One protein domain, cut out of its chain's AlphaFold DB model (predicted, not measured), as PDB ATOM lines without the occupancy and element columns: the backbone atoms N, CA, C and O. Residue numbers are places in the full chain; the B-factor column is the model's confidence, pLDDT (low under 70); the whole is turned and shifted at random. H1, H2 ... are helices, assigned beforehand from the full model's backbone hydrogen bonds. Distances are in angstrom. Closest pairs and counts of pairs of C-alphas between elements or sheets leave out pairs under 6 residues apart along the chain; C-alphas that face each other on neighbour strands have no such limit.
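AT A GLANCE: This is residues 80 to 135 and 150 to 165 of the 166 residues of an uncharacterized protein of Leptospira weilii str. Ecochallenge (UniProt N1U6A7). One long helix, H1, makes the longest axis; residues 104 to 116 fold back along it to short H2 beside its first residues, while H3 stands crosswise near its other end, followed by tiny H4. The 72 printed residues have four named helices, H1 to H4 in order, and no named strand: all helix. The whole is only just extended, close to loose, with a radius of gyration of the C-alphas of 17.0 A, and spans 44 by 30 by 17 A.

IN THESE COORDINATES: H1, residues 80 to 103, begins at C-alpha 80 (-31.074, -25.889, -12.281) and is 34.5 A long. H2 is residues 117 to 125, 12.3 A; H3 150 to 160, 15.5 A; H4 162 to 165, 5.8 A, ending at C-alpha 165 (-61.900, -38.264, 7.160).

HOW THE PARTS SIT: H1, with residues 80 to 84 alone, touches H2; the closest C-alphas, of Arg 80 and Tyr 123, are 6.3 A apart. They run opposite ways at a steep tilt of 50 degrees. H1 and H3 are close but not clearly touching, C-alphas of Ile 102 and Leu 154 closest at 7.7 A, about perpendicular at 82 degrees. H3 and H4 are likewise close but not clearly touching, C-alphas of Gln 158 and Phe 165 closest at 6.9 A. In H1, H2 and H3 every O i to N i+4 pair is within hydrogen-bond range; H4 is too short for one.

THE WHOLE: The C-alphas farthest apart, of Gln 106 and Glu 130, are 46.9 A apart. Residues 136 to 149 are not printed; C-alphas 135 and 150 are 34.5 A apart across the cut. The link H1 to H2 is long. Mean pLDDT of the printed part is 70.0, with 29 residues under 70, among them 126 to 135.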
ATOM      1  N   ARG A  80     -29.744 -26.252 -12.768       72.94
ATOM      2  CA  ARG A  80     -31.074 -25.889 -12.281       72.94
ATOM      3  C   ARG A  80     -31.978 -27.106 -12.152       72.94
ATOM      4  O   ARG A  80     -32.634 -27.253 -11.125       72.94
ATOM      5  N   LEU A  81     -32.009 -27.978 -13.161       74.00
ATOM      6  CA  LEU A  81     -32.812 -29.204 -13.130       74.00
ATOM      7  C   LEU A  81     -32.419 -30.104 -11.955       74.00
ATOM      8  O   LEU A  81     -33.288 -30.632 -11.261       74.00
ATOM      9  N   PHE A  82     -31.122 -30.250 -11.697       78.69
ATOM     10  CA  PHE A  82     -30.614 -31.022 -10.572       78.69
ATOM     11  C   PHE A  82     -31.086 -30.446  -9.231       78.69
ATOM     12  O   PHE A  82     -31.651 -31.180  -8.414       78.69
ATOM     13  N   SER A  83     -30.953 -29.132  -9.032       74.62
ATOM     14  CA  SER A  83     -31.458 -28.445  -7.838       74.62
ATOM     15  C   SER A  83     -32.978 -28.566  -7.688       74.62
ATOM     16  O   SER A  83     -33.468 -28.876  -6.600       74.62
ATOM     17  N   GLU A  84     -33.743 -28.411  -8.773       75.81
ATOM     18  CA  GLU A  84     -35.205 -28.574  -8.777       75.81
ATOM     19  C   GLU A  84     -35.613 -29.998  -8.349       75.81
ATOM     20  O   GLU A  84     -36.499 -30.160  -7.507       75.81
ATOM     21  N   ILE A  85     -34.933 -31.035  -8.854       80.69
ATOM     22  CA  ILE A  85     -35.178 -32.441  -8.483       80.69
ATOM     23  C   ILE A  85     -34.885 -32.686  -6.998       80.69
ATOM     24  O   ILE A  85     -35.664 -33.362  -6.315       80.69
ATOM     25  N   GLN A  86     -33.794 -32.131  -6.469       78.38
ATOM     26  CA  GLN A  86     -33.460 -32.275  -5.052       78.38
ATOM     27  C   GLN A  86     -34.496 -31.609  -4.142       78.38
ATOM     28  O   GLN A  86     -34.942 -32.221  -3.167       78.38
ATOM     29  N   ILE A  87     -34.928 -30.391  -4.480       79.94
ATOM     30  CA  ILE A  87     -35.976 -29.671  -3.742       79.94
ATOM     31  C   ILE A  87     -37.279 -30.479  -3.749       79.94
ATOM     32  O   ILE A  87     -37.938 -30.610  -2.716       79.94
ATOM     33  N   LEU A  88     -37.638 -31.080  -4.885       79.62
ATOM     34  CA  LEU A  88     -38.822 -31.936  -4.992       79.62
ATOM     35  C   LEU A  88     -38.731 -33.181  -4.116       79.62
ATOM     36  O   LEU A  88     -39.689 -33.499  -3.410       79.62
ATOM     37  N   SER A  89     -37.589 -33.865  -4.122       81.44
ATOM     38  CA  SER A  89     -37.354 -35.032  -3.267       81.44
ATOM     39  C   SER A  89     -37.545 -34.689  -1.784       81.44
ATOM     40  O   SER A  89     -38.230 -35.405  -1.046       81.44
ATOM     41  N   LEU A  90     -37.015 -33.539  -1.363       83.19
ATOM     42  CA  LEU A  90     -37.150 -33.027  -0.004       83.19
ATOM     43  C   LEU A  90     -38.612 -32.729   0.360       83.19
ATOM     44  O   LEU A  90     -39.079 -33.131   1.426       83.19
ATOM     45  N   LEU A  91     -39.351 -32.067  -0.537       82.75
ATOM     46  CA  LEU A  91     -40.772 -31.762  -0.351       82.75
ATOM     47  C   LEU A  91     -41.608 -33.034  -0.205       82.75
ATOM     48  O   LEU A  91     -42.415 -33.125   0.717       82.75
ATOM     49  N   ILE A  92     -41.381 -34.035  -1.058       82.44
ATOM     50  CA  ILE A  92     -42.064 -35.334  -0.973       82.44
ATOM     51  C   ILE A  92     -41.777 -35.994   0.379       82.44
ATOM     52  O   ILE A  92     -42.699 -36.473   1.041       82.44
ATOM     53  N   SER A  93     -40.516 -35.983   0.822       82.38
ATOM     54  CA  SER A  93     -40.132 -36.528   2.126       82.38
ATOM     55  C   SER A  93     -40.831 -35.801   3.276       82.38
ATOM     56  O   SER A  93     -41.331 -36.450   4.194       82.38
ATOM     57  N   ASN A  94     -40.905 -34.471   3.227       83.94
ATOM     58  CA  ASN A  94     -41.552 -33.669   4.263       83.94
ATOM     59  C   ASN A  94     -43.073 -33.867   4.284       83.94
ATOM     60  O   ASN A  94     -43.643 -34.004   5.362       83.94
ATOM     61  N   ILE A  95     -43.730 -33.957   3.123       83.75
ATOM     62  CA  ILE A  95     -45.167 -34.264   3.030       83.75
ATOM     63  C   ILE A  95     -45.447 -35.658   3.592       83.75
ATOM     64  O   ILE A  95     -46.362 -35.826   4.392       83.75
ATOM     65  N   LYS A  96     -44.636 -36.661   3.235       83.31
ATOM     66  CA  LYS A  96     -44.756 -38.015   3.791       83.31
ATOM     67  C   LYS A  96     -44.637 -37.995   5.318       83.31
ATOM     68  O   LYS A  96     -45.470 -38.576   6.007       83.31
ATOM     69  N   ASN A  97     -43.630 -37.298   5.836       80.75
ATOM     70  CA  ASN A  97     -43.391 -37.141   7.269       80.75
ATOM     71  C   ASN A  97     -44.555 -36.435   7.977       80.75
ATOM     72  O   ASN A  97     -44.989 -36.874   9.039       80.75
ATOM     73  N   PHE A  98     -45.119 -35.400   7.358       81.00
ATOM     74  CA  PHE A  98     -46.310 -34.712   7.844       81.00
ATOM     75  C   PHE A  98     -47.540 -35.630   7.893       81.00
ATOM     76  O   PHE A  98     -48.216 -35.700   8.918       81.00
ATOM     77  N   LEU A  99     -47.800 -36.398   6.832       80.06
ATOM     78  CA  LEU A  99     -48.910 -37.355   6.791       80.06
ATOM     79  C   LEU A  99     -48.759 -38.454   7.854       80.06
ATOM     80  O   LEU A  99     -49.740 -38.821   8.500       80.06
ATOM     81  N   ILE A 100     -47.536 -38.942   8.088       77.31
ATOM     82  CA  ILE A 100     -47.248 -39.889   9.176       77.31
ATOM     83  C   ILE A 100     -47.542 -39.243  10.537       77.31
ATOM     84  O   ILE A 100     -48.195 -39.868  11.370       77.31
ATOM     85  N   ALA A 101     -47.124 -37.989  10.752       75.19
ATOM     86  CA  ALA A 101     -47.348 -37.264  12.006       75.19
ATOM     87  C   ALA A 101     -48.835 -37.099  12.350       75.19
ATOM     88  O   ALA A 101     -49.203 -37.078  13.529       75.19
ATOM     89  N   ILE A 102     -49.678 -36.944  11.329       79.12
ATOM     90  CA  ILE A 102     -51.121 -36.750  11.478       79.12
ATOM     91  C   ILE A 102     -51.849 -38.084  11.663       79.12
ATOM     92  O   ILE A 102     -52.708 -38.180  12.536       79.12
ATOM     93  N   ASN A 103     -51.491 -39.110  10.889       75.12
ATOM     94  CA  ASN A 103     -52.260 -40.355  10.833       75.12
ATOM     95  C   ASN A 103     -51.824 -41.421  11.851       75.12
ATOM     96  O   ASN A 103     -52.639 -42.263  12.226       75.12
ATOM     97  N   TYR A 104     -50.571 -41.421  12.322       68.19
ATOM     98  CA  TYR A 104     -50.082 -42.453  13.244       68.19
ATOM     99  C   TYR A 104     -50.097 -41.997  14.710       68.19
ATOM    100  O   TYR A 104     -49.538 -40.965  15.075       68.19
ATOM    101  N   LYS A 105     -50.702 -42.822  15.579       58.41
ATOM    102  CA  LYS A 105     -50.764 -42.611  17.042       58.41
ATOM    103  C   LYS A 105     -49.445 -42.900  17.773       58.41
ATOM    104  O   LYS A 105     -49.307 -42.551  18.940       58.41
ATOM    105  N   GLN A 106     -48.489 -43.552  17.113       59.88
ATOM    106  CA  GLN A 106     -47.188 -43.891  17.692       59.88
ATOM    107  C   GLN A 106     -46.192 -42.753  17.477       59.88
ATOM    108  O   GLN A 106     -46.078 -42.232  16.368       59.88
ATOM    109  N   THR A 107     -45.437 -42.409  18.521       55.44
ATOM    110  CA  THR A 107     -44.363 -41.407  18.510       55.44
ATOM    111  C   THR A 107     -43.209 -41.849  17.611       55.44
ATOM    112  O   THR A 107     -42.201 -42.389  18.055       55.44
ATOM    113  N   HIS A 108     -43.355 -41.618  16.309       63.44
ATOM    114  CA  HIS A 108     -42.245 -41.725  15.375       63.44
ATOM    115  C   HIS A 108     -41.356 -40.492  15.568       63.44
ATOM    116  O   HIS A 108     -41.859 -39.371  15.671       63.44
ATOM    117  N   LYS A 109     -40.032 -40.676  15.617       64.81
ATOM    118  CA  LYS A 109     -39.104 -39.554  15.437       64.81
ATOM    119  C   LYS A 109     -39.243 -39.086  13.993       64.81
ATOM    120  O   LYS A 109     -38.776 -39.754  13.075       64.81
ATOM    121  N   ILE A 110     -39.960 -37.986  13.807       66.00
ATOM    122  CA  ILE A 110     -40.199 -37.386  12.501       66.00
ATOM    123  C   ILE A 110     -39.265 -36.191  12.376       66.00
ATOM    124  O   ILE A 110     -39.347 -35.249  13.159       66.00
ATOM    125  N   GLU A 111     -38.378 -36.241  11.389       73.38
ATOM    126  CA  GLU A 111     -37.455 -35.153  11.085       73.38
ATOM    127  C   GLU A 111     -37.880 -34.481   9.784       73.38
ATOM    128  O   GLU A 111     -37.924 -35.106   8.720       73.38
ATOM    129  N   PHE A 112     -38.203 -33.194   9.862       76.31
ATOM    130  CA  PHE A 112     -38.377 -32.371   8.674       76.31
ATOM    131  C   PHE A 112     -37.006 -31.927   8.192       76.31
ATOM    132  O   PHE A 112     -36.207 -31.392   8.961       76.31
ATOM    133  N   LYS A 113     -36.725 -32.161   6.913       77.19
ATOM    134  CA  LYS A 113     -35.458 -31.762   6.312       77.19
ATOM    135  C   LYS A 113     -35.648 -30.415   5.633       77.19
ATOM    136  O   LYS A 113     -36.562 -30.254   4.827       77.19
ATOM    137  N   LEU A 114     -34.790 -29.458   5.959       73.69
ATOM    138  CA  LEU A 114     -34.690 -28.192   5.238       73.69
ATOM    139  C   LEU A 114     -33.657 -28.331   4.111       73.69
ATOM    140  O   LEU A 114     -32.694 -29.091   4.266       73.69
ATOM    141  N   PRO A 115     -33.833 -27.630   2.977       69.94
ATOM    142  CA  PRO A 115     -32.780 -27.554   1.977       69.94
ATOM    143  C   PRO A 115     -31.573 -26.864   2.618       69.94
ATOM    144  O   PRO A 115     -31.746 -25.924   3.396       69.94
ATOM    145  N   LYS A 116     -30.349 -27.314   2.316       75.31
ATOM    146  CA  LYS A 116     -29.167 -26.572   2.778       75.31
ATOM    147  C   LYS A 116     -29.178 -25.184   2.132       75.31
ATOM    148  O   LYS A 116     -29.508 -25.070   0.953       75.31
ATOM    149  N   ASN A 117     -28.793 -24.157   2.891       70.06
ATOM    150  CA  ASN A 117     -28.788 -22.766   2.418       70.06
ATOM    151  C   ASN A 117     -27.965 -22.578   1.134       70.06
ATOM    152  O   ASN A 117     -28.357 -21.800   0.274       70.06
ATOM    153  N   GLU A 118     -26.872 -23.331   0.991       67.75
ATOM    154  CA  GLU A 118     -26.028 -23.353  -0.212       67.75
ATOM    155  C   GLU A 118     -26.853 -23.674  -1.471       67.75
ATOM    156  O   GLU A 118     -26.902 -22.866  -2.389       67.75
ATOM    157  N   PHE A 119     -27.639 -24.757  -1.457       65.94
ATOM    158  CA  PHE A 119     -28.482 -25.150  -2.596       65.94
ATOM    159  C   PHE A 119     -29.571 -24.130  -2.942       65.94
ATOM    160  O   PHE A 119     -29.935 -23.962  -4.104       65.94
ATOM    161  N   LEU A 120     -30.135 -23.477  -1.924       66.12
ATOM    162  CA  LEU A 120     -31.179 -22.470  -2.098       66.12
ATOM    163  C   LEU A 120     -30.622 -21.206  -2.755       66.12
ATOM    164  O   LEU A 120     -31.256 -20.663  -3.657       66.12
ATOM    165  N   ASN A 121     -29.430 -20.782  -2.334       68.38
ATOM    166  CA  ASN A 121     -28.722 -19.654  -2.927       68.38
ATOM    167  C   ASN A 121     -28.306 -19.965  -4.367       68.38
ATOM    168  O   ASN A 121     -28.536 -19.145  -5.252       68.38
ATOM    169  N   ASP A 122     -27.775 -21.162  -4.620       68.06
ATOM    170  CA  ASP A 122     -27.406 -21.597  -5.968       68.06
ATOM    171  C   ASP A 122     -28.627 -21.586  -6.893       68.06
ATOM    172  O   ASP A 122     -28.588 -20.990  -7.965       68.06
ATOM    173  N   TYR A 123     -29.761 -22.140  -6.454       66.12
ATOM    174  CA  TYR A 123     -31.002 -22.126  -7.230       66.12
ATOM    175  C   TYR A 123     -31.535 -20.711  -7.516       66.12
ATOM    176  O   TYR A 123     -32.016 -20.452  -8.617       66.12
ATOM    177  N   GLN A 124     -31.459 -19.795  -6.546       69.19
ATOM    178  CA  GLN A 124     -31.929 -18.411  -6.705       69.19
ATOM    179  C   GLN A 124     -31.044 -17.576  -7.634       69.19
ATOM    180  O   GLN A 124     -31.543 -16.656  -8.280       69.19
ATOM    181  N   ASN A 125     -29.752 -17.900  -7.704       71.31
ATOM    182  CA  ASN A 125     -28.785 -17.213  -8.554       71.31
ATOM    183  C   ASN A 125     -28.739 -17.772  -9.986       71.31
ATOM    184  O   ASN A 125     -28.129 -17.154 -10.858       71.31
ATOM    185  N   LEU A 126     -29.370 -18.923 -10.249       66.31
ATOM    186  CA  LEU A 126     -29.445 -19.491 -11.594       66.31
ATOM    187  C   LEU A 126     -30.410 -18.687 -12.480       66.31
ATOM    188  O   LEU A 126     -31.486 -18.289 -12.022       66.31
ATOM    189  N   PRO A 127     -30.063 -18.485 -13.766       62.38
ATOM    190  CA  PRO A 127     -30.896 -17.730 -14.691       62.38
ATOM    191  C   PRO A 127     -32.306 -18.313 -14.748       62.38
ATOM    192  O   PRO A 127     -32.490 -19.539 -14.710       62.38
ATOM    193  N   GLU A 128     -33.297 -17.417 -14.811       60.44
ATOM    194  CA  GLU A 128     -34.692 -17.803 -14.982       60.44
ATOM    195  C   GLU A 128     -34.846 -18.703 -16.216       60.44
ATOM    196  O   GLU A 128     -34.138 -18.555 -17.213       60.44
ATOM    197  N   PRO A 129     -35.735 -19.691 -16.138       57.81
ATOM    198  CA  PRO A 129     -35.916 -20.641 -17.210       57.81
ATOM    199  C   PRO A 129     -36.657 -19.937 -18.347       57.81
ATOM    200  O   PRO A 129     -37.778 -19.468 -18.176       57.81
ATOM    201  N   GLU A 130     -36.044 -19.875 -19.527       52.75
ATOM    202  CA  GLU A 130     -36.603 -19.138 -20.670       52.75
ATOM    203  C   GLU A 130     -37.950 -19.712 -21.155       52.75
ATOM    204  O   GLU A 130     -38.770 -19.010 -21.749       52.75
ATOM    205  N   LEU A 131     -38.226 -20.983 -20.854       47.16
ATOM    206  CA  LEU A 131     -39.488 -21.651 -21.164       47.16
ATOM    207  C   LEU A 131     -40.520 -21.431 -20.055       47.16
ATOM    208  O   LEU A 131     -40.854 -22.362 -19.324       47.16
ATOM    209  N   LEU A 132     -40.994 -20.187 -19.960       41.25
ATOM    210  CA  LEU A 132     -42.359 -19.749 -19.639       41.25
ATOM    211  C   LEU A 132     -42.287 -18.289 -19.174       41.25
ATOM    212  O   LEU A 132     -42.092 -18.002 -18.000       41.25
ATOM    213  N   SER A 133     -42.617 -17.357 -20.069       39.28
ATOM    214  CA  SER A 133     -43.045 -15.991 -19.727       39.28
ATOM    215  C   SER A 133     -44.380 -15.957 -18.953       39.28
ATOM    216  O   SER A 133     -45.138 -14.987 -19.028       39.28
ATOM    217  N   GLY A 134     -44.733 -17.044 -18.268       37.47
ATOM    218  CA  GLY A 134     -45.851 -17.094 -17.351       37.47
ATOM    219  C   GLY A 134     -45.378 -16.479 -16.053       37.47
ATOM    220  O   GLY A 134     -44.608 -17.105 -15.334       37.47
ATOM    221  N   LYS A 135     -45.829 -15.253 -15.768       35.06
ATOM    222  CA  LYS A 135     -45.688 -14.628 -14.452       35.06
ATOM    223  C   LYS A 135     -46.127 -15.644 -13.398       35.06
ATOM    224  O   LYS A 135     -47.322 -15.847 -13.197       35.06
ATOM    225  N   LYS A 150     -51.017 -28.575  16.811       66.25
ATOM    226  CA  LYS A 150     -51.333 -29.779  16.015       66.25
ATOM    227  C   LYS A 150     -52.839 -30.056  15.964       66.25
ATOM    228  O   LYS A 150     -53.362 -30.429  14.915       66.25
ATOM    229  N   ASN A 151     -53.525 -29.874  17.091       74.75
ATOM    230  CA  ASN A 151     -54.962 -30.123  17.215       74.75
ATOM    231  C   ASN A 151     -55.806 -29.075  16.475       74.75
ATOM    232  O   ASN A 151     -56.841 -29.412  15.900       74.75
ATOM    233  N   GLU A 152     -55.357 -27.822  16.455       72.44
ATOM    234  CA  GLU A 152     -56.007 -26.739  15.713       72.44
ATOM    235  C   GLU A 152     -55.821 -26.915  14.203       72.44
ATOM    236  O   GLU A 152     -56.768 -26.745  13.435       72.44
ATOM    237  N   LEU A 153     -54.632 -27.346  13.774       72.31
ATOM    238  CA  LEU A 153     -54.357 -27.680  12.379       72.31
ATOM    239  C   LEU A 153     -55.221 -28.861  11.910       72.31
ATOM    240  O   LEU A 153     -55.820 -28.803  10.839       72.31
ATOM    241  N   LEU A 154     -55.337 -29.909  12.732       70.62
ATOM    242  CA  LEU A 154     -56.205 -31.060  12.472       70.62
ATOM    243  C   LEU A 154     -57.675 -30.654  12.321       70.62
ATOM    244  O   LEU A 154     -58.310 -31.070  11.353       70.62
ATOM    245  N   LYS A 155     -58.194 -29.802  13.217       77.00
ATOM    246  CA  LYS A 155     -59.548 -29.242  13.092       77.00
ATOM    247  C   LYS A 155     -59.726 -28.459  11.796       77.00
ATOM    248  O   LYS A 155     -60.680 -28.708  11.069       77.00
ATOM    249  N   GLY A 156     -58.786 -27.574  11.462       74.25
ATOM    250  CA  GLY A 156     -58.866 -26.774  10.238       74.25
ATOM    251  C   GLY A 156     -58.846 -27.620   8.961       74.25
ATOM    252  O   GLY A 156     -59.537 -27.301   7.993       74.25
ATOM    253  N   ILE A 157     -58.088 -28.722   8.951       73.12
ATOM    254  CA  ILE A 157     -58.059 -29.665   7.824       73.12
ATOM    255  C   ILE A 157     -59.371 -30.463   7.756       73.12
ATOM    256  O   ILE A 157     -59.908 -30.627   6.664       73.12
ATOM    257  N   GLN A 158     -59.921 -30.904   8.892       76.56
ATOM    258  CA  GLN A 158     -61.211 -31.605   8.952       76.56
ATOM    259  C   GLN A 158     -62.388 -30.728   8.509       76.56
ATOM    260  O   GLN A 158     -63.265 -31.204   7.794       76.56
ATOM    261  N   GLU A 159     -62.402 -29.450   8.889       77.81
ATOM    262  CA  GLU A 159     -63.450 -28.500   8.501       77.81
ATOM    263  C   GLU A 159     -63.400 -28.157   7.008       77.81
ATOM    264  O   GLU A 159     -64.441 -28.067   6.360       77.81
ATOM    265  N   LYS A 160     -62.198 -27.985   6.439       78.06
ATOM    266  CA  LYS A 160     -62.040 -27.663   5.011       78.06
ATOM    267  C   LYS A 160     -62.190 -28.866   4.092       78.06
ATOM    268  O   LYS A 160     -62.648 -28.705   2.965       78.06
ATOM    269  N   PHE A 161     -61.782 -30.047   4.547       70.94
ATOM    270  CA  PHE A 161     -61.767 -31.266   3.742       70.94
ATOM    271  C   PHE A 161     -62.438 -32.424   4.488       70.94
ATOM    272  O   PHE A 161     -61.791 -33.437   4.773       70.94
ATOM    273  N   PRO A 162     -63.744 -32.314   4.790       66.94
ATOM    274  CA  PRO A 162     -64.464 -33.335   5.551       66.94
ATOM    275  C   PRO A 162     -64.501 -34.694   4.835       66.94
ATOM    276  O   PRO A 162     -64.649 -35.731   5.474       66.94
ATOM    277  N   GLU A 163     -64.333 -34.711   3.512       72.50
ATOM    278  CA  GLU A 163     -64.319 -35.931   2.697       72.50
ATOM    279  C   GLU A 163     -63.076 -36.806   2.911       72.50
ATOM    280  O   GLU A 163     -63.128 -37.999   2.634       72.50
ATOM    281  N   LEU A 164     -61.975 -36.252   3.438       56.16
ATOM    282  CA  LEU A 164     -60.734 -36.996   3.695       56.16
ATOM    283  C   LEU A 164     -60.767 -37.824   4.992       56.16
ATOM    284  O   LEU A 164     -59.845 -38.601   5.232       56.16
ATOM    285  N   PHE A 165     -61.790 -37.641   5.832       61.06
ATOM    286  CA  PHE A 165     -61.900 -38.264   7.160       61.06
ATOM    287  C   PHE A 165     -63.177 -39.099   7.340       61.06
ATOM    288  O   PHE A 165     -63.556 -39.390   8.476       61.06
TER     289      PHE A 165